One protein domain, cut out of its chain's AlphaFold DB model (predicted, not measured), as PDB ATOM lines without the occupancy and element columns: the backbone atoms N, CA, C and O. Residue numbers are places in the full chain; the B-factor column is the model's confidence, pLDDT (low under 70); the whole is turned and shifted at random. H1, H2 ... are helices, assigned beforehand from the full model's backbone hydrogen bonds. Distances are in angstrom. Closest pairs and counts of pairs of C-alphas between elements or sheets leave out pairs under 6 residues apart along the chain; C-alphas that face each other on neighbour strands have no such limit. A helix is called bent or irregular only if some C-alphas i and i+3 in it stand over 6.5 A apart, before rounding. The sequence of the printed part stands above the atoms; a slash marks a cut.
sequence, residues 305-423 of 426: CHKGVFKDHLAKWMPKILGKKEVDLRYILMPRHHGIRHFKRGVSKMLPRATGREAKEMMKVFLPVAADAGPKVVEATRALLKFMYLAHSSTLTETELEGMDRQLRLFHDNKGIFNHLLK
ATOM      1  N   CYS A 305      27.288  -4.290 -23.951       92.19
ATOM      2  CA  CYS A 305      26.380  -5.330 -23.452       92.19
ATOM      3  C   CYS A 305      27.092  -6.666 -23.201       92.19
ATOM      4  O   CYS A 305      27.079  -7.173 -22.083       92.19
ATOM      5  N   HIS A 306      27.717  -7.264 -24.222       91.75
ATOM      6  CA  HIS A 306      28.236  -8.632 -24.093       91.75
ATOM      7  C   HIS A 306      29.522  -8.732 -23.290       91.75
ATOM      8  O   HIS A 306      29.631  -9.604 -22.431       91.75
ATOM      9  N   LYS A 307      30.520  -7.899 -23.602       90.69
ATOM     10  CA  LYS A 307      31.790  -7.906 -22.872       90.69
ATOM     11  C   LYS A 307      31.636  -7.200 -21.529       90.69
ATOM     12  O   LYS A 307      31.948  -7.824 -20.528       90.69
ATOM     13  N   GLY A 308      31.100  -5.981 -21.513       90.50
ATOM     14  CA  GLY A 308      30.899  -5.193 -20.302       90.50
ATOM     15  C   GLY A 308      29.875  -5.823 -19.362       90.50
ATOM     16  O   GLY A 308      30.222  -6.574 -18.452       90.50
ATOM     17  N   VAL A 309      28.592  -5.543 -19.584       92.69
ATOM     18  CA  VAL A 309      27.534  -5.869 -18.616       92.69
ATOM     19  C   VAL A 309      27.350  -7.382 -18.407       92.69
ATOM     20  O   VAL A 309      27.175  -7.840 -17.280       92.69
ATOM     21  N   PHE A 310      27.430  -8.196 -19.459       95.06
ATOM     22  CA  PHE A 310      27.288  -9.645 -19.318       95.06
ATOM     23  C   PHE A 310      28.582 -10.320 -18.847       95.06
ATOM     24  O   PHE A 310      28.622 -10.864 -17.745       95.06
ATOM     25  N   LYS A 311      29.644 -10.326 -19.662       93.75
ATOM     26  CA  LYS A 311      30.859 -11.115 -19.391       93.75
ATOM     27  C   LYS A 311      31.648 -10.562 -18.202       93.75
ATOM     28  O   LYS A 311      32.110 -11.353 -17.385       93.75
ATOM     29  N   ASP A 312      31.830  -9.246 -18.101       91.31
ATOM     30  CA  ASP A 312      32.670  -8.627 -17.070       91.31
ATOM     31  C   ASP A 312      31.951  -8.396 -15.734       91.31
ATOM     32  O   ASP A 312      32.632  -8.308 -14.711       91.31
ATOM     33  N   HIS A 313      30.616  -8.426 -15.716       92.25
ATOM     34  CA  HIS A 313      29.813  -8.342 -14.495       92.25
ATOM     35  C   HIS A 313      29.007  -9.621 -14.243       92.25
ATOM     36  O   HIS A 313      29.460 -10.483 -13.489       92.25
ATOM     37  N   LEU A 314      27.854  -9.792 -14.897       94.88
ATOM     38  CA  LEU A 314      26.881 -10.843 -14.567       94.88
ATOM     39  C   LEU A 314      27.486 -12.260 -14.556       94.88
ATOM     40  O   LEU A 314      27.298 -13.029 -13.609       94.88
ATOM     41  N   ALA A 315      28.272 -12.598 -15.577       94.62
ATOM     42  CA  ALA A 315      28.913 -13.900 -15.707       94.62
ATOM     43  C   ALA A 315      30.059 -14.121 -14.707       94.62
ATOM     44  O   ALA A 315      30.346 -15.269 -14.376       94.62
ATOM     45  N   LYS A 316      30.698 -13.056 -14.199       93.50
ATOM     46  CA  LYS A 316      31.703 -13.142 -13.121       93.50
ATOM     47  C   LYS A 316      31.073 -13.184 -11.733       93.50
ATOM     48  O   LYS A 316      31.668 -13.749 -10.819       93.50
ATOM     49  N   TRP A 317      29.897 -12.590 -11.568       94.75
ATOM     50  CA  TRP A 317      29.148 -12.617 -10.317       94.75
ATOM     51  C   TRP A 317      28.587 -14.005 -10.027       94.75
ATOM     52  O   TRP A 317      28.675 -14.472  -8.897       94.75
ATOM     53  N   MET A 318      28.098 -14.715 -11.047       95.31
ATOM     54  CA  MET A 318      27.443 -16.011 -10.847       95.31
ATOM     55  C   MET A 318      28.332 -17.077 -10.169       95.31
ATOM     56  O   MET A 318      27.877 -17.676  -9.197       95.31
ATOM     57  N   PRO A 319      29.611 -17.284 -10.555       94.19
ATOM     58  CA  PRO A 319      30.513 -18.192  -9.841       94.19
ATOM     59  C   PRO A 319      30.799 -17.801  -8.387       94.19
ATOM     60  O   PRO A 319      31.182 -18.669  -7.610       94.19
ATOM     61  N   LYS A 320      30.652 -16.520  -8.023       94.12
ATOM     62  CA  LYS A 320      30.797 -16.055  -6.636       94.12
ATOM     63  C   LYS A 320      29.548 -16.349  -5.800       94.12
ATOM     64  O   LYS A 320      29.677 -16.548  -4.604       94.12
ATOM     65  N   ILE A 321      28.375 -16.397  -6.435       94.94
ATOM     66  CA  ILE A 321      27.085 -16.662  -5.779       94.94
ATOM     67  C   ILE A 321      26.832 -18.168  -5.645       94.94
ATOM     68  O   ILE A 321      26.525 -18.645  -4.561       94.94
ATOM     69  N   LEU A 322      26.971 -18.920  -6.740       94.94
ATOM     70  CA  LEU A 322      26.663 -20.358  -6.789       94.94
ATOM     71  C   LEU A 322      27.883 -21.259  -6.555       94.94
ATOM     72  O   LEU A 322      27.745 -22.459  -6.338       94.94
ATOM     73  N   GLY A 323      29.091 -20.703  -6.638       94.88
ATOM     74  CA  GLY A 323      30.333 -21.468  -6.663       94.88
ATOM     75  C   GLY A 323      30.768 -21.854  -8.082       94.88
ATOM     76  O   GLY A 323      29.986 -22.235  -8.952       94.88
ATOM     77  N   LYS A 324      32.082 -21.787  -8.320       95.12
ATOM     78  CA  LYS A 324      32.701 -22.052  -9.631       95.12
ATOM     79  C   LYS A 324      32.408 -23.455 -10.174       95.12
ATOM     80  O   LYS A 324      32.125 -23.604 -11.358       95.12
ATOM     81  N   LYS A 325      32.485 -24.473  -9.307       96.19
ATOM     82  CA  LYS A 325      32.232 -25.877  -9.676       96.19
ATOM     83  C   LYS A 325      30.791 -26.068 -10.138       96.19
ATOM     84  O   LYS A 325      30.571 -26.703 -11.160       96.19
ATOM     85  N   GLU A 326      29.849 -25.467  -9.421       96.06
ATOM     86  CA  GLU A 326      28.422 -25.561  -9.716       96.06
ATOM     87  C   GLU A 326      28.082 -24.906 -11.058       96.06
ATOM     88  O   GLU A 326      27.464 -25.524 -11.922       96.06
ATOM     89  N   VAL A 327      28.580 -23.687 -11.295       96.38
ATOM     90  CA  VAL A 327      28.404 -23.008 -12.588       96.38
ATOM     91  C   VAL A 327      28.980 -23.839 -13.737       96.38
ATOM     92  O   VAL A 327      28.309 -24.024 -14.753       96.38
ATOM     93  N   ASP A 328      30.198 -24.370 -13.593       96.88
ATOM     94  CA  ASP A 328      30.806 -25.211 -14.628       96.88
ATOM     95  C   ASP A 328      29.992 -26.486 -14.882       96.88
ATOM     96  O   ASP A 328      29.744 -26.813 -16.045       96.88
ATOM     97  N   LEU A 329      29.532 -27.169 -13.826       96.50
ATOM     98  CA  LEU A 329      28.687 -28.360 -13.935       96.50
ATOM     99  C   LEU A 329      27.395 -28.064 -14.697       96.50
ATOM    100  O   LEU A 329      27.071 -28.795 -15.630       96.50
ATOM    101  N   ARG A 330      26.703 -26.961 -14.398       95.56
ATOM    102  CA  ARG A 330      25.470 -26.576 -15.107       95.56
ATOM    103  C   ARG A 330      25.701 -26.358 -16.597       95.56
ATOM    104  O   ARG A 330      24.922 -26.839 -17.414       95.56
ATOM    105  N   TYR A 331      26.791 -25.692 -16.971       95.94
ATOM    106  CA  TYR A 331      27.166 -25.523 -18.378       95.94
ATOM    107  C   TYR A 331      27.514 -26.846 -19.077       95.94
ATOM    108  O   TYR A 331      27.215 -27.002 -20.262       95.94
ATOM    109  N   ILE A 332      28.142 -27.784 -18.360       96.00
ATOM    110  CA  ILE A 332      28.484 -29.121 -18.870       96.00
ATOM    111  C   ILE A 332      27.225 -29.970 -19.065       96.00
ATOM    112  O   ILE A 332      27.118 -30.672 -20.068       96.00
ATOM    113  N   LEU A 333      26.276 -29.894 -18.132       94.94
ATOM    114  CA  LEU A 333      25.045 -30.685 -18.135       94.94
ATOM    115  C   LEU A 333      23.975 -30.152 -19.097       94.94
ATOM    116  O   LEU A 333      22.979 -30.837 -19.322       94.94
ATOM    117  N   MET A 334      24.167 -28.969 -19.696       92.88
ATOM    118  CA  MET A 334      23.222 -28.431 -20.677       92.88
ATOM    119  C   MET A 334      22.984 -29.424 -21.824       92.88
ATOM    120  O   MET A 334      23.955 -29.821 -22.489       92.88
ATOM    121  N   PRO A 335      21.716 -29.776 -22.117       91.69
ATOM    122  CA  PRO A 335      21.381 -30.634 -23.240       91.69
ATOM    123  C   PRO A 335      21.962 -30.101 -24.546       91.69
ATOM    124  O   PRO A 335      22.011 -28.893 -24.800       91.69
ATOM    125  N   ARG A 336      22.415 -31.015 -25.404       92.62
ATOM    126  CA  ARG A 336      22.905 -30.637 -26.728       92.62
ATOM    127  C   ARG A 336      21.726 -30.204 -27.589       92.62
ATOM    128  O   ARG A 336      20.743 -30.924 -27.698       92.62
ATOM    129  N   HIS A 337      21.866 -29.056 -28.240       91.62
ATOM    130  CA  HIS A 337      20.875 -28.532 -29.168       91.62
ATOM    131  C   HIS A 337      21.569 -27.952 -30.401       91.62
ATOM    132  O   HIS A 337      22.658 -27.378 -30.309       91.62
ATOM    133  N   HIS A 338      20.935 -28.079 -31.564       91.06
ATOM    134  CA  HIS A 338      21.444 -27.486 -32.794       91.06
ATOM    135  C   HIS A 338      21.531 -25.948 -32.672       91.06
ATOM    136  O   HIS A 338      20.609 -25.303 -32.178       91.06
ATOM    137  N   GLY A 339      22.643 -25.340 -33.089       87.38
ATOM    138  CA  GLY A 339      22.822 -23.877 -33.059       87.38
ATOM    139  C   GLY A 339      23.174 -23.254 -31.693       87.38
ATOM    140  O   GLY A 339      23.340 -22.031 -31.608       87.38
ATOM    141  N   ILE A 340      23.336 -24.066 -30.642       90.00
ATOM    142  CA  ILE A 340      23.812 -23.632 -29.319       90.00
ATOM    143  C   ILE A 340      25.157 -24.300 -29.028       90.00
ATOM    144  O   ILE A 340      25.306 -25.517 -29.163       90.00
ATOM    145  N   ARG A 341      26.161 -23.519 -28.615       91.81
ATOM    146  CA  ARG A 341      27.451 -24.081 -28.197       91.81
ATOM    147  C   ARG A 341      27.300 -24.886 -26.907       91.81
ATOM    148  O   ARG A 341      26.818 -24.385 -25.898       91.81
ATOM    149  N   HIS A 342      27.826 -26.107 -26.917       93.62
ATOM    150  CA  HIS A 342      27.916 -26.945 -25.725       93.62
ATOM    151  C   HIS A 342      29.286 -26.787 -25.039       93.62
ATOM    152  O   HIS A 342      30.339 -26.968 -25.663       93.62
ATOM    153  N   PHE A 343      29.284 -26.456 -23.747       93.94
ATOM    154  CA  PHE A 343      30.479 -26.124 -22.966       93.94
ATOM    155  C   PHE A 343      31.004 -27.340 -22.186       93.94
ATOM    156  O   PHE A 343      30.928 -27.402 -20.964       93.94
ATOM    157  N   LYS A 344      31.609 -28.299 -22.902       93.19
ATOM    158  CA  LYS A 344      32.081 -29.600 -22.366       93.19
ATOM    159  C   LYS A 344      33.029 -29.536 -21.155       93.19
ATOM    160  O   LYS A 344      33.247 -30.553 -20.511       93.19
ATOM    161  N   ARG A 345      33.670 -28.393 -20.896       93.06
ATOM    162  CA  ARG A 345      34.651 -28.204 -19.808       93.06
ATOM    163  C   ARG A 345      34.237 -27.086 -18.841       93.06
ATOM    164  O   ARG A 345      35.100 -26.521 -18.173       93.06
ATOM    165  N   GLY A 346      32.954 -26.725 -18.828       93.31
ATOM    166  CA  GLY A 346      32.466 -25.533 -18.140       93.31
ATOM    167  C   GLY A 346      32.943 -24.251 -18.819       93.31
ATOM    168  O   GLY A 346      33.448 -24.283 -19.945       93.31
ATOM    169  N   VAL A 347      32.786 -23.119 -18.134       93.44
ATOM    170  CA  VAL A 347      33.110 -21.776 -18.652       93.44
ATOM    171  C   VAL A 347      34.173 -21.055 -17.833       93.44
ATOM    172  O   VAL A 347      34.806 -20.122 -18.325       93.44
ATOM    173  N   SER A 348      34.444 -21.487 -16.607       91.56
ATOM    174  CA  SER A 348      35.200 -20.672 -15.660       91.56
ATOM    175  C   SER A 348      36.668 -20.473 -16.039       91.56
ATOM    176  O   SER A 348      37.249 -19.442 -15.708       91.56
ATOM    177  N   LYS A 349      37.285 -21.426 -16.753       88.94
ATOM    178  CA  LYS A 349      38.658 -21.269 -17.274       88.94
ATOM    179  C   LYS A 349      38.734 -20.300 -18.458       88.94
ATOM    180  O   LYS A 349      39.748 -19.629 -18.616       88.94
ATOM    181  N   MET A 350      37.690 -20.238 -19.287       89.62
ATOM    182  CA  MET A 350      37.681 -19.392 -20.485       89.62
ATOM    183  C   MET A 350      37.132 -17.991 -20.217       89.62
ATOM    184  O   MET A 350      37.525 -17.062 -20.911       89.62
ATOM    185  N   LEU A 351      36.277 -17.820 -19.202       88.00
ATOM    186  CA  LEU A 351      35.597 -16.560 -18.892       88.00
ATOM    187  C   LEU A 351      36.528 -15.325 -18.874       88.00
ATOM    188  O   LEU A 351      36.162 -14.326 -19.495       88.00
ATOM    189  N   PRO A 352      37.740 -15.358 -18.274       85.12
ATOM    190  CA  PRO A 352      38.632 -14.192 -18.264       85.12
ATOM    191  C   PRO A 352      39.137 -13.774 -19.653       85.12
ATOM    192  O   PRO A 352      39.445 -12.607 -19.869       85.12
ATOM    193  N   ARG A 353      39.224 -14.722 -20.593       85.69
ATOM    194  CA  ARG A 353      39.743 -14.522 -21.958       85.69
ATOM    195  C   ARG A 353      38.650 -14.664 -23.020       85.69
ATOM    196  O   ARG A 353      38.960 -14.743 -24.205       85.69
ATOM    197  N   ALA A 354      37.386 -14.720 -22.599       85.12
ATOM    198  CA  ALA A 354      36.278 -15.013 -23.488       85.12
ATOM    199  C   ALA A 354      36.133 -13.912 -24.542       85.12
ATOM    200  O   ALA A 354      36.013 -12.719 -24.241       85.12
ATOM    201  N   THR A 355      36.116 -14.343 -25.797       86.94
ATOM    202  CA  THR A 355      35.827 -13.486 -26.944       86.94
ATOM    203  C   THR A 355      34.368 -13.022 -26.921       86.94
ATOM    204  O   THR A 355      33.510 -13.595 -26.247       86.94
ATOM    205  N   GLY A 356      34.035 -12.006 -27.723       86.06
ATOM    206  CA  GLY A 356      32.644 -11.559 -27.870       86.06
ATOM    207  C   GLY A 356      31.692 -12.661 -28.339       86.06
ATOM    208  O   GLY A 356      30.552 -12.742 -27.887       86.06
ATOM    209  N   ARG A 357      32.174 -13.543 -29.226       88.19
ATOM    210  CA  ARG A 357      31.412 -14.702 -29.698       88.19
ATOM    211  C   ARG A 357      31.160 -15.697 -28.568       88.19
ATOM    212  O   ARG A 357      30.050 -16.194 -28.442       88.19
ATOM    213  N   GLU A 358      32.160 -15.960 -27.735       90.88
ATOM    214  CA  GLU A 358      32.016 -16.829 -26.563       90.88
ATOM    215  C   GLU A 358      31.038 -16.272 -25.540       90.88
ATOM    216  O   GLU A 358      30.153 -17.003 -25.105       90.88
ATOM    217  N   ALA A 359      31.129 -14.976 -25.232       91.25
ATOM    218  CA  ALA A 359      30.181 -14.310 -24.347       91.25
ATOM    219  C   ALA A 359      28.735 -14.443 -24.862       91.25
ATOM    220  O   ALA A 359      27.841 -14.791 -24.095       91.25
ATOM    221  N   LYS A 360      28.501 -14.255 -26.170       91.12
ATOM    222  CA  LYS A 360      27.177 -14.461 -26.785       91.12
ATOM    223  C   LYS A 360      26.671 -15.894 -26.632       91.12
ATOM    224  O   LYS A 360      25.509 -16.091 -26.294       91.12
ATOM    225  N   GLU A 361      27.519 -16.888 -26.879       92.12
ATOM    226  CA  GLU A 361      27.129 -18.294 -26.732       92.12
ATOM    227  C   GLU A 361      26.831 -18.670 -25.275       92.12
ATOM    228  O   GLU A 361      25.884 -19.407 -25.023       92.12
ATOM    229  N   MET A 362      27.588 -18.129 -24.318       93.44
ATOM    230  CA  MET A 362      27.305 -18.292 -22.889       93.44
ATOM    231  C   MET A 362      25.944 -17.688 -22.525       93.44
ATOM    232  O   MET A 362      25.133 -18.324 -21.859       93.44
ATOM    233  N   MET A 363      25.670 -16.480 -23.021       93.50
ATOM    234  CA  MET A 363      24.445 -15.731 -22.741       93.50
ATOM    235  C   MET A 363      23.170 -16.490 -23.142       93.50
ATOM    236  O   MET A 363      22.184 -16.440 -22.411       93.50
ATOM    237  N   LYS A 364      23.200 -17.245 -24.253       92.38
ATOM    238  CA  LYS A 364      22.053 -18.033 -24.755       92.38
ATOM    239  C   LYS A 364      21.512 -19.057 -23.751       92.38
ATOM    240  O   LYS A 364      20.329 -19.367 -23.796       92.38
ATOM    241  N   VAL A 365      22.366 -19.588 -22.877       93.25
ATOM    242  CA  VAL A 365      22.013 -20.633 -21.896       93.25
ATOM    243  C   VAL A 365      22.239 -20.177 -20.453       93.25
ATOM    244  O   VAL A 365      22.234 -20.989 -19.532       93.25
ATOM    245  N   PHE A 366      22.433 -18.873 -20.234       95.44
ATOM    246  CA  PHE A 366      22.828 -18.346 -18.930       95.44
ATOM    247  C   PHE A 366      21.702 -18.382 -17.892       95.44
ATOM    248  O   PHE A 366      21.961 -18.616 -16.716       95.44
ATOM    249  N   LEU A 367      20.448 -18.165 -18.303       95.19
ATOM    250  CA  LEU A 367      19.329 -18.120 -17.357       95.19
ATOM    251  C   LEU A 367      19.126 -19.458 -16.618       95.19
ATOM    252  O   LEU A 367      19.051 -19.426 -15.393       95.19
ATOM    253  N   PRO A 368      19.130 -20.627 -17.292       93.75
ATOM    254  CA  PRO A 368      19.123 -21.917 -16.603       93.75
ATOM    255  C   PRO A 368      20.312 -22.131 -15.657       93.75
ATOM    256  O   PRO A 368      20.155 -22.720 -14.594       93.75
ATOM    257  N   VAL A 369      21.501 -21.618 -15.997       94.56
ATOM    258  CA  VAL A 369      22.670 -21.689 -15.100       94.56
ATOM    259  C   VAL A 369      22.404 -20.928 -13.797       94.56
ATOM    260  O   VAL A 369      22.818 -21.378 -12.732       94.56
ATOM    261  N   ALA A 370      21.662 -19.823 -13.862       95.31
ATOM    262  CA  ALA A 370      21.345 -18.973 -12.720       95.31
ATOM    263  C   ALA A 370      20.164 -19.457 -11.854       95.31
ATOM    264  O   ALA A 370      19.893 -18.813 -10.845       95.31
ATOM    265  N   ALA A 371      19.465 -20.543 -12.220       89.75
ATOM    266  CA  ALA A 371      18.136 -20.899 -11.696       89.75
ATOM    267  C   ALA A 371      18.011 -20.981 -10.157       89.75
ATOM    268  O   ALA A 371      16.936 -20.694  -9.637       89.75
ATOM    269  N   ASP A 372      19.104 -21.265  -9.436       89.00
ATOM    270  CA  ASP A 372      19.106 -21.422  -7.969       89.00
ATOM    271  C   ASP A 372      19.878 -20.318  -7.236       89.00
ATOM    272  O   ASP A 372      20.149 -20.418  -6.044       89.00
ATOM    273  N   ALA A 373      20.234 -19.230  -7.922       92.88
ATOM    274  CA  ALA A 373      20.981 -18.121  -7.320       92.88
ATOM    275  C   ALA A 373      20.127 -17.240  -6.382       92.88
ATOM    276  O   ALA A 373      20.581 -16.199  -5.910       92.88
ATOM    277  N   GLY A 374      18.882 -17.646  -6.127       95.19
ATOM    278  CA  GLY A 374      17.875 -16.901  -5.383       95.19
ATOM    279  C   GLY A 374      16.952 -16.082  -6.297       95.19
ATOM    280  O   GLY A 374      17.363 -15.628  -7.370       95.19
ATOM    281  N   PRO A 375      15.696 -15.844  -5.875       95.88
ATOM    282  CA  PRO A 375      14.652 -15.282  -6.735       95.88
ATOM    283  C   PRO A 375      15.013 -13.900  -7.296       95.88
ATOM    284  O   PRO A 375      14.844 -13.662  -8.489       95.88
ATOM    285  N   LYS A 376      15.589 -13.008  -6.477       96.56
ATOM    286  CA  LYS A 376      16.009 -11.667  -6.926       96.56
ATOM    287  C   LYS A 376      17.172 -11.708  -7.923       96.56
ATOM    288  O   LYS A 376      17.192 -10.922  -8.865       96.56
ATOM    289  N   VAL A 377      18.129 -12.627  -7.746       97.25
ATOM    290  CA  VAL A 377      19.251 -12.791  -8.687       97.25
ATOM    291  C   VAL A 377      18.742 -13.312 -10.023       97.25
ATOM    292  O   VAL A 377      19.121 -12.780 -11.068       97.25
ATOM    293  N   VAL A 378      17.868 -14.321  -9.997       97.56
ATOM    294  CA  VAL A 378      17.236 -14.873 -11.201       97.56
ATOM    295  C   VAL A 378      16.438 -13.796 -11.923       97.56
ATOM    296  O   VAL A 378      16.572 -13.662 -13.138       97.56
ATOM    297  N   GLU A 379      15.668 -12.988 -11.194       97.81
ATOM    298  CA  GLU A 379      14.843 -11.937 -11.785       97.81
ATOM    299  C   GLU A 379      15.686 -10.837 -12.435       97.81
ATOM    300  O   GLU A 379      15.473 -10.519 -13.607       97.81
ATOM    301  N   ALA A 380      16.712 -10.333 -11.740       97.44
ATOM    302  CA  ALA A 380      17.655  -9.375 -12.317       97.44
ATOM    303  C   ALA A 380      18.370  -9.953 -13.551       97.44
ATOM    304  O   ALA A 380      18.458  -9.305 -14.595       97.44
ATOM    305  N   THR A 381      18.838 -11.202 -13.466       97.56
ATOM    306  CA  THR A 381      19.487 -11.909 -14.580       97.56
ATOM    307  C   THR A 381      18.553 -12.018 -15.784       97.56
ATOM    308  O   THR A 381      18.936 -11.688 -16.905       97.56
ATOM    309  N   ARG A 382      17.309 -12.453 -15.565       97.62
ATOM    310  CA  ARG A 382      16.279 -12.596 -16.598       97.62
ATOM    311  C   ARG A 382      15.972 -11.262 -17.267       97.62
ATOM    312  O   ARG A 382      15.930 -11.211 -18.495       97.62
ATOM    313  N   ALA A 383      15.777 -10.208 -16.477       97.75
ATOM    314  CA  ALA A 383      15.498  -8.864 -16.964       97.75
ATOM    315  C   ALA A 383      16.632  -8.357 -17.865       97.75
ATOM    316  O   ALA A 383      16.403  -7.960 -19.009       97.75
ATOM    317  N   LEU A 384      17.876  -8.496 -17.405       96.69
ATOM    318  CA  LEU A 384      19.056  -8.083 -18.153       96.69
ATOM    319  C   LEU A 384      19.237  -8.867 -19.463       96.69
ATOM    320  O   LEU A 384      19.508  -8.280 -20.511       96.69
ATOM    321  N   LEU A 385      19.045 -10.190 -19.439       96.38
ATOM    322  CA  LEU A 385      19.120 -11.022 -20.644       96.38
ATOM    323  C   LEU A 385      18.024 -10.669 -21.656       96.38
ATOM    324  O   LEU A 385      18.295 -10.624 -22.856       96.38
ATOM    325  N   LYS A 386      16.800 -10.382 -21.194       96.50
ATOM    326  CA  LYS A 386      15.703  -9.929 -22.060       96.50
ATOM    327  C   LYS A 386      15.984  -8.557 -22.668       96.50
ATOM    328  O   LYS A 386      15.759  -8.389 -23.864       96.50
ATOM    329  N   PHE A 387      16.517  -7.613 -21.890       96.31
ATOM    330  CA  PHE A 387      16.978  -6.319 -22.405       96.31
ATOM    331  C   PHE A 387      18.002  -6.515 -23.528       96.31
ATOM    332  O   PHE A 387      17.834  -5.985 -24.624       96.31
ATOM    333  N   MET A 388      19.025  -7.345 -23.297       94.88
ATOM    334  CA  MET A 388      20.042  -7.637 -24.310       94.88
ATOM    335  C   MET A 388      19.454  -8.340 -25.536       94.88
ATOM    336  O   MET A 388      19.881  -8.062 -26.650       94.88
ATOM    337  N   TYR A 389      18.474  -9.230 -25.373       92.75
ATOM    338  CA  TYR A 389      17.804  -9.871 -26.503       92.75
ATOM    339  C   TYR A 389      17.049  -8.853 -27.369       92.75
ATOM    340  O   TYR A 389      17.216  -8.844 -28.588       92.75
ATOM    341  N   LEU A 390      16.291  -7.946 -26.742       94.38
ATOM    342  CA  LEU A 390      15.595  -6.861 -27.439       94.38
ATOM    343  C   LEU A 390      16.581  -5.934 -28.155       94.38
ATOM    344  O   LEU A 390      16.386  -5.657 -29.336       94.38
ATOM    345  N   ALA A 391      17.685  -5.557 -27.504       93.25
ATOM    346  CA  ALA A 391      18.723  -4.702 -28.082       93.25
ATOM    347  C   ALA A 391      19.364  -5.281 -29.363       93.25
ATOM    348  O   ALA A 391      19.879  -4.532 -30.190       93.25
ATOM    349  N   HIS A 392      19.333  -6.607 -29.556       90.50
ATOM    350  CA  HIS A 392      19.825  -7.268 -30.779       90.50
ATOM    351  C   HIS A 392      18.843  -7.240 -31.944       90.50
ATOM    352  O   HIS A 392      19.219  -7.583 -33.071       90.50
ATOM    353  N   SER A 393      17.597  -6.849 -31.693       91.12
ATOM    354  CA  SER A 393      16.571  -6.812 -32.723       91.12
ATOM    355  C   SER A 393      16.979  -5.839 -33.814       91.12
ATOM    356  O   SER A 393      17.330  -4.686 -33.575       91.12
ATOM    357  N   SER A 394      16.929  -6.306 -35.061       89.06
ATOM    358  CA  SER A 394      17.284  -5.449 -36.189       89.06
ATOM    359  C   SER A 394      16.314  -4.273 -36.330       89.06
ATOM    360  O   SER A 394      16.686  -3.239 -36.875       89.06
ATOM    361  N   THR A 395      15.085  -4.414 -35.848       92.56
ATOM    362  CA  THR A 395      14.076  -3.360 -35.796       92.56
ATOM    363  C   THR A 395      13.317  -3.475 -34.491       92.56
ATOM    364  O   THR A 395      13.116  -4.600 -34.039       92.56
ATOM    365  N   LEU A 396      12.856  -2.352 -33.959       93.81
ATOM    366  CA  LEU A 396      12.060  -2.298 -32.739       93.81
ATOM    367  C   LEU A 396      10.814  -1.454 -32.981       93.81
ATOM    368  O   LEU A 396      10.863  -0.452 -33.699       93.81
ATOM    369  N   THR A 397       9.702  -1.886 -32.417       94.75
ATOM    370  CA  THR A 397       8.470  -1.107 -32.310       94.75
ATOM    371  C   THR A 397       8.465  -0.237 -31.055       94.75
ATOM    372  O   THR A 397       9.281  -0.453 -30.159       94.75
ATOM    373  N   GLU A 398       7.549   0.728 -30.965       93.69
ATOM    374  CA  GLU A 398       7.356   1.537 -29.754       93.69
ATOM    375  C   GLU A 398       7.055   0.625 -28.551       93.69
ATOM    376  O   GLU A 398       7.706   0.726 -27.515       93.69
ATOM    377  N   THR A 399       6.172  -0.366 -28.727       93.81
ATOM    378  CA  THR A 399       5.836  -1.341 -27.673       93.81
ATOM    379  C   THR A 399       7.047  -2.167 -27.223       93.81
ATOM    380  O   THR A 399       7.185  -2.496 -26.039       93.81
ATOM    381  N   GLU A 400       7.928  -2.547 -28.155       94.88
ATOM    382  CA  GLU A 400       9.157  -3.284 -27.838       94.88
ATOM    383  C   GLU A 400      10.195  -2.401 -27.137       94.88
ATOM    384  O   GLU A 400      10.867  -2.893 -26.230       94.88
ATOM    385  N   LEU A 401      10.295  -1.114 -27.497       94.88
ATOM    386  CA  LEU A 401      11.135  -0.132 -26.799       94.88
ATOM    387  C   LEU A 401      10.650   0.082 -25.362       94.88
ATOM    388  O   LEU A 401      11.433  -0.070 -24.428       94.88
ATOM    389  N   GLU A 402       9.348   0.276 -25.150       95.12
ATOM    390  CA  GLU A 402       8.780   0.327 -23.797       95.12
ATOM    391  C   GLU A 402       9.029  -0.982 -23.027       95.12
ATOM    392  O   GLU A 402       9.260  -0.992 -21.815       95.12
ATOM    393  N   GLY A 403       8.970  -2.119 -23.728       95.88
ATOM    394  CA  GLY A 403       9.330  -3.426 -23.187       95.88
ATOM    395  C   GLY A 403      10.778  -3.479 -22.717       95.88
ATOM    396  O   GLY A 403      11.042  -3.999 -21.631       95.88
ATOM    397  N   MET A 404      11.688  -2.908 -23.500       95.69
ATOM    398  CA  MET A 404      13.103  -2.781 -23.180       95.69
ATOM    399  C   MET A 404      13.308  -1.899 -21.938       95.69
ATOM    400  O   MET A 404      13.985  -2.337 -21.006       95.69
ATOM    401  N   ASP A 405      12.617  -0.762 -21.830       95.44
ATOM    402  CA  ASP A 405      12.657   0.108 -20.643       95.44
ATOM    403  C   ASP A 405      12.097  -0.574 -19.390       95.44
ATOM    404  O   ASP A 405      12.603  -0.398 -18.279       95.44
ATOM    405  N   ARG A 406      11.038  -1.381 -19.534       96.50
ATOM    406  CA  ARG A 406      10.514  -2.204 -18.430       96.50
ATOM    407  C   ARG A 406      11.543  -3.228 -17.954       96.50
ATOM    408  O   ARG A 406      11.673  -3.426 -16.752       96.50
ATOM    409  N   GLN A 407      12.273  -3.874 -18.869       97.50
ATOM    410  CA  GLN A 407      13.329  -4.815 -18.481       97.50
ATOM    411  C   GLN A 407      14.497  -4.113 -17.787       97.50
ATOM    412  O   GLN A 407      15.030  -4.644 -16.816       97.50
ATOM    413  N   LEU A 408      14.872  -2.918 -18.246       95.50
ATOM    414  CA  LEU A 408      15.914  -2.138 -17.591       95.50
ATOM    415  C   LEU A 408      15.494  -1.744 -16.166       95.50
ATOM    416  O   LEU A 408      16.225  -2.032 -15.223       95.50
ATOM    417  N   ARG A 409      14.281  -1.203 -15.981       96.19
ATOM    418  CA  ARG A 409      13.712  -0.911 -14.650       96.19
ATOM    419  C   ARG A 409      13.733  -2.126 -13.727       96.19
ATOM    420  O   ARG A 409      14.328  -2.069 -12.660       96.19
ATOM    421  N   LEU A 410      13.215  -3.258 -14.200       97.31
ATOM    422  CA  LEU A 410      13.178  -4.503 -13.436       97.31
ATOM    423  C   LEU A 410      14.574  -4.988 -13.008       97.31
ATOM    424  O   LEU A 410      14.737  -5.514 -11.904       97.31
ATOM    425  N   PHE A 411      15.591  -4.809 -13.856       96.81
ATOM    426  CA  PHE A 411      16.974  -5.072 -13.467       96.81
ATOM    427  C   PHE A 411      17.414  -4.139 -12.334       96.81
ATOM    428  O   PHE A 411      17.945  -4.625 -11.339       96.81
ATOM    429  N   HIS A 412      17.171  -2.831 -12.444       94.88
ATOM    430  CA  HIS A 412      17.551  -1.857 -11.418       94.88
ATOM    431  C   HIS A 412      16.813  -2.055 -10.084       94.88
ATOM    432  O   HIS A 412      17.440  -1.914  -9.035       94.88
ATOM    433  N   ASP A 413      15.552  -2.485 -10.103       96.12
ATOM    434  CA  ASP A 413      14.782  -2.800  -8.890       96.12
ATOM    435  C   ASP A 413      15.374  -3.994  -8.121       96.12
ATOM    436  O   ASP A 413      15.267  -4.091  -6.897       96.12
ATOM    437  N   ASN A 414      16.031  -4.916  -8.833       96.44
ATOM    438  CA  ASN A 414      16.579  -6.140  -8.251       96.44
ATOM    439  C   ASN A 414      18.107  -6.124  -8.089       96.44
ATOM    440  O   ASN A 414      18.619  -6.877  -7.261       96.44
ATOM    441  N   LYS A 415      18.855  -5.271  -8.813       93.50
ATOM    442  CA  LYS A 415      20.335  -5.304  -8.873       93.50
ATOM    443  C   LYS A 415      21.006  -5.170  -7.504       93.50
ATOM    444  O   LYS A 415      22.109  -5.681  -7.318       93.50
ATOM    445  N   GLY A 416      20.343  -4.533  -6.534       93.88
ATOM    446  CA  GLY A 416      20.853  -4.370  -5.170       93.88
ATOM    447  C   GLY A 416      21.201  -5.696  -4.481       93.88
ATOM    448  O   GLY A 416      22.100  -5.729  -3.642       93.88
ATOM    449  N   ILE A 417      20.577  -6.811  -4.888       95.25
ATOM    450  CA  ILE A 417      20.913  -8.143  -4.369       95.25
ATOM    451  C   ILE A 417      22.369  -8.533  -4.649       95.25
ATOM    452  O   ILE A 417      23.007  -9.166  -3.812       95.25
ATOM    453  N   PHE A 418      22.925  -8.117  -5.791       93.88
ATOM    454  CA  PHE A 418      24.316  -8.399  -6.131       93.88
ATOM    455  C   PHE A 418      25.262  -7.692  -5.165       93.88
ATOM    456  O   PHE A 418      26.228  -8.298  -4.724       93.88
ATOM    457  N   ASN A 419      24.953  -6.462  -4.752       90.81
ATOM    458  CA  ASN A 419      25.749  -5.760  -3.745       90.81
ATOM    459  C   ASN A 419      25.708  -6.473  -2.390       90.81
ATOM    460  O   ASN A 419      26.718  -6.524  -1.704       90.81
ATOM    461  N   HIS A 420      24.567  -7.047  -2.006       90.75
ATOM    462  CA  HIS A 420      24.466  -7.815  -0.765       90.75
ATOM    463  C   HIS A 420      25.279  -9.118  -0.827       90.75
ATOM    464  O   HIS A 420      26.014  -9.431   0.103       90.75
ATOM    465  N   LEU A 421      25.161  -9.878  -1.920       91.25
ATOM    466  CA  LEU A 421      25.785 -11.202  -2.055       91.25
ATOM    467  C   LEU A 421      27.272 -11.156  -2.431       91.25
ATOM    468  O   LEU A 421      27.992 -12.120  -2.198       91.25
ATOM    469  N   LEU A 422      27.725 -10.072  -3.063       88.75
ATOM    470  CA  LEU A 422      29.090  -9.935  -3.586       88.75
ATOM    471  C   LEU A 422      29.963  -8.993  -2.761       88.75
ATOM    472  O   LEU A 422      31.095  -8.726  -3.174       88.75
ATOM    473  N   LYS A 423      29.466  -8.495  -1.623       74.44
ATOM    474  CA  LYS A 423      30.299  -7.876  -0.589       74.44
ATOM    475  C   LYS A 423      31.250  -8.936  -0.022       74.44
ATOM    476  O   LYS A 423      30.984  -9.570   0.986       74.44
TER     477      LYS A 423
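Overview. This is residues 305 to 423 of the 426 residues of the protein "Zn-finger protein, putative" of Rhizoctonia solani AG-3 Rhs1AP (UniProt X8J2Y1). A long helical hairpin, H5 and H6 side by side, makes one side of this domain, and a cluster of shorter helical pieces, the bent H1 with H2, H3 and the small H4, gathers on the H5 side of it. H4 packs on H5, and H7 lies at the end of the hairpin where H5 begins and H6 ends. The printed part has 119 residues with seven named helices, H1 to H7 in order, and no named strand; the class is all helix. It is compact, with a radius of gyration of the C-alphas of 14.2 A, and spans 42 by 36 by 24 A.

Arrangement. Start at H1, residues 305 to 322, assigned as one helix by its hydrogen bonds but bent: C-alphas 312 and 315 are 6.6 A apart, and the arms H1a, 305 to 312, and H1b, 315 to 322, stand at a steep tilt of 51 degrees. H1a touches H3, residues 356 to 363, about perpendicular at 84 degrees; their closest C-alphas, Lys 311 and Ala 359, are 5.9 A apart. H1b and H2, residues 324 to 333, touch only at the corner, with C-alphas 319 and 327 closest at 5.9 A. H2 and H4, residues 366 to 369, only just touch, with 3 pairs of C-alphas within 8 A, Arg 330 and Val 369 closest at 5.6 A. Go on to the hub, H5, residues 375 to 391: it touches H4 with residues 378 to 385 alone, the closest C-alphas, Leu 367 and Arg 382, being 6.4 A apart. H5 and H6, residues 398 to 414, form a hairpin at a shallow tilt of 29 degrees, opposite ways; C-alphas 380 and 411 are closest at 4.5 A. H7, residues 416 to 421, only just touches H5, with 3 pairs of C-alphas within 8 A, Lys 376 and Ile 417 closest at 6.6 A. H2 and H6 are apart. Every O i to N i+4 pair is within hydrogen-bond range in H2, H3, H5, H6 and H7, against 2 of 4 in H1a and in H1b; H4 is too short for one.

Along the chain. Find C-alpha 305 at (26.380, -5.330, -23.452), where H1a begins. H5 runs 24.2 A from C-alpha 375 at (14.652, -15.282, -6.735), H6 24.6 A and H2 14.3 A. H7 ends at C-alpha 421, (25.785, -11.202, -2.055).

Size, cuts and confidence. The C-alphas of Lys 325 and Glu 398 are farthest apart, 42.1 A. The printed part has no cut; the link from H2 to H3, residues 334 to 355, is long. Mean pLDDT of the printed part is 93.3, and no printed residue is under 70.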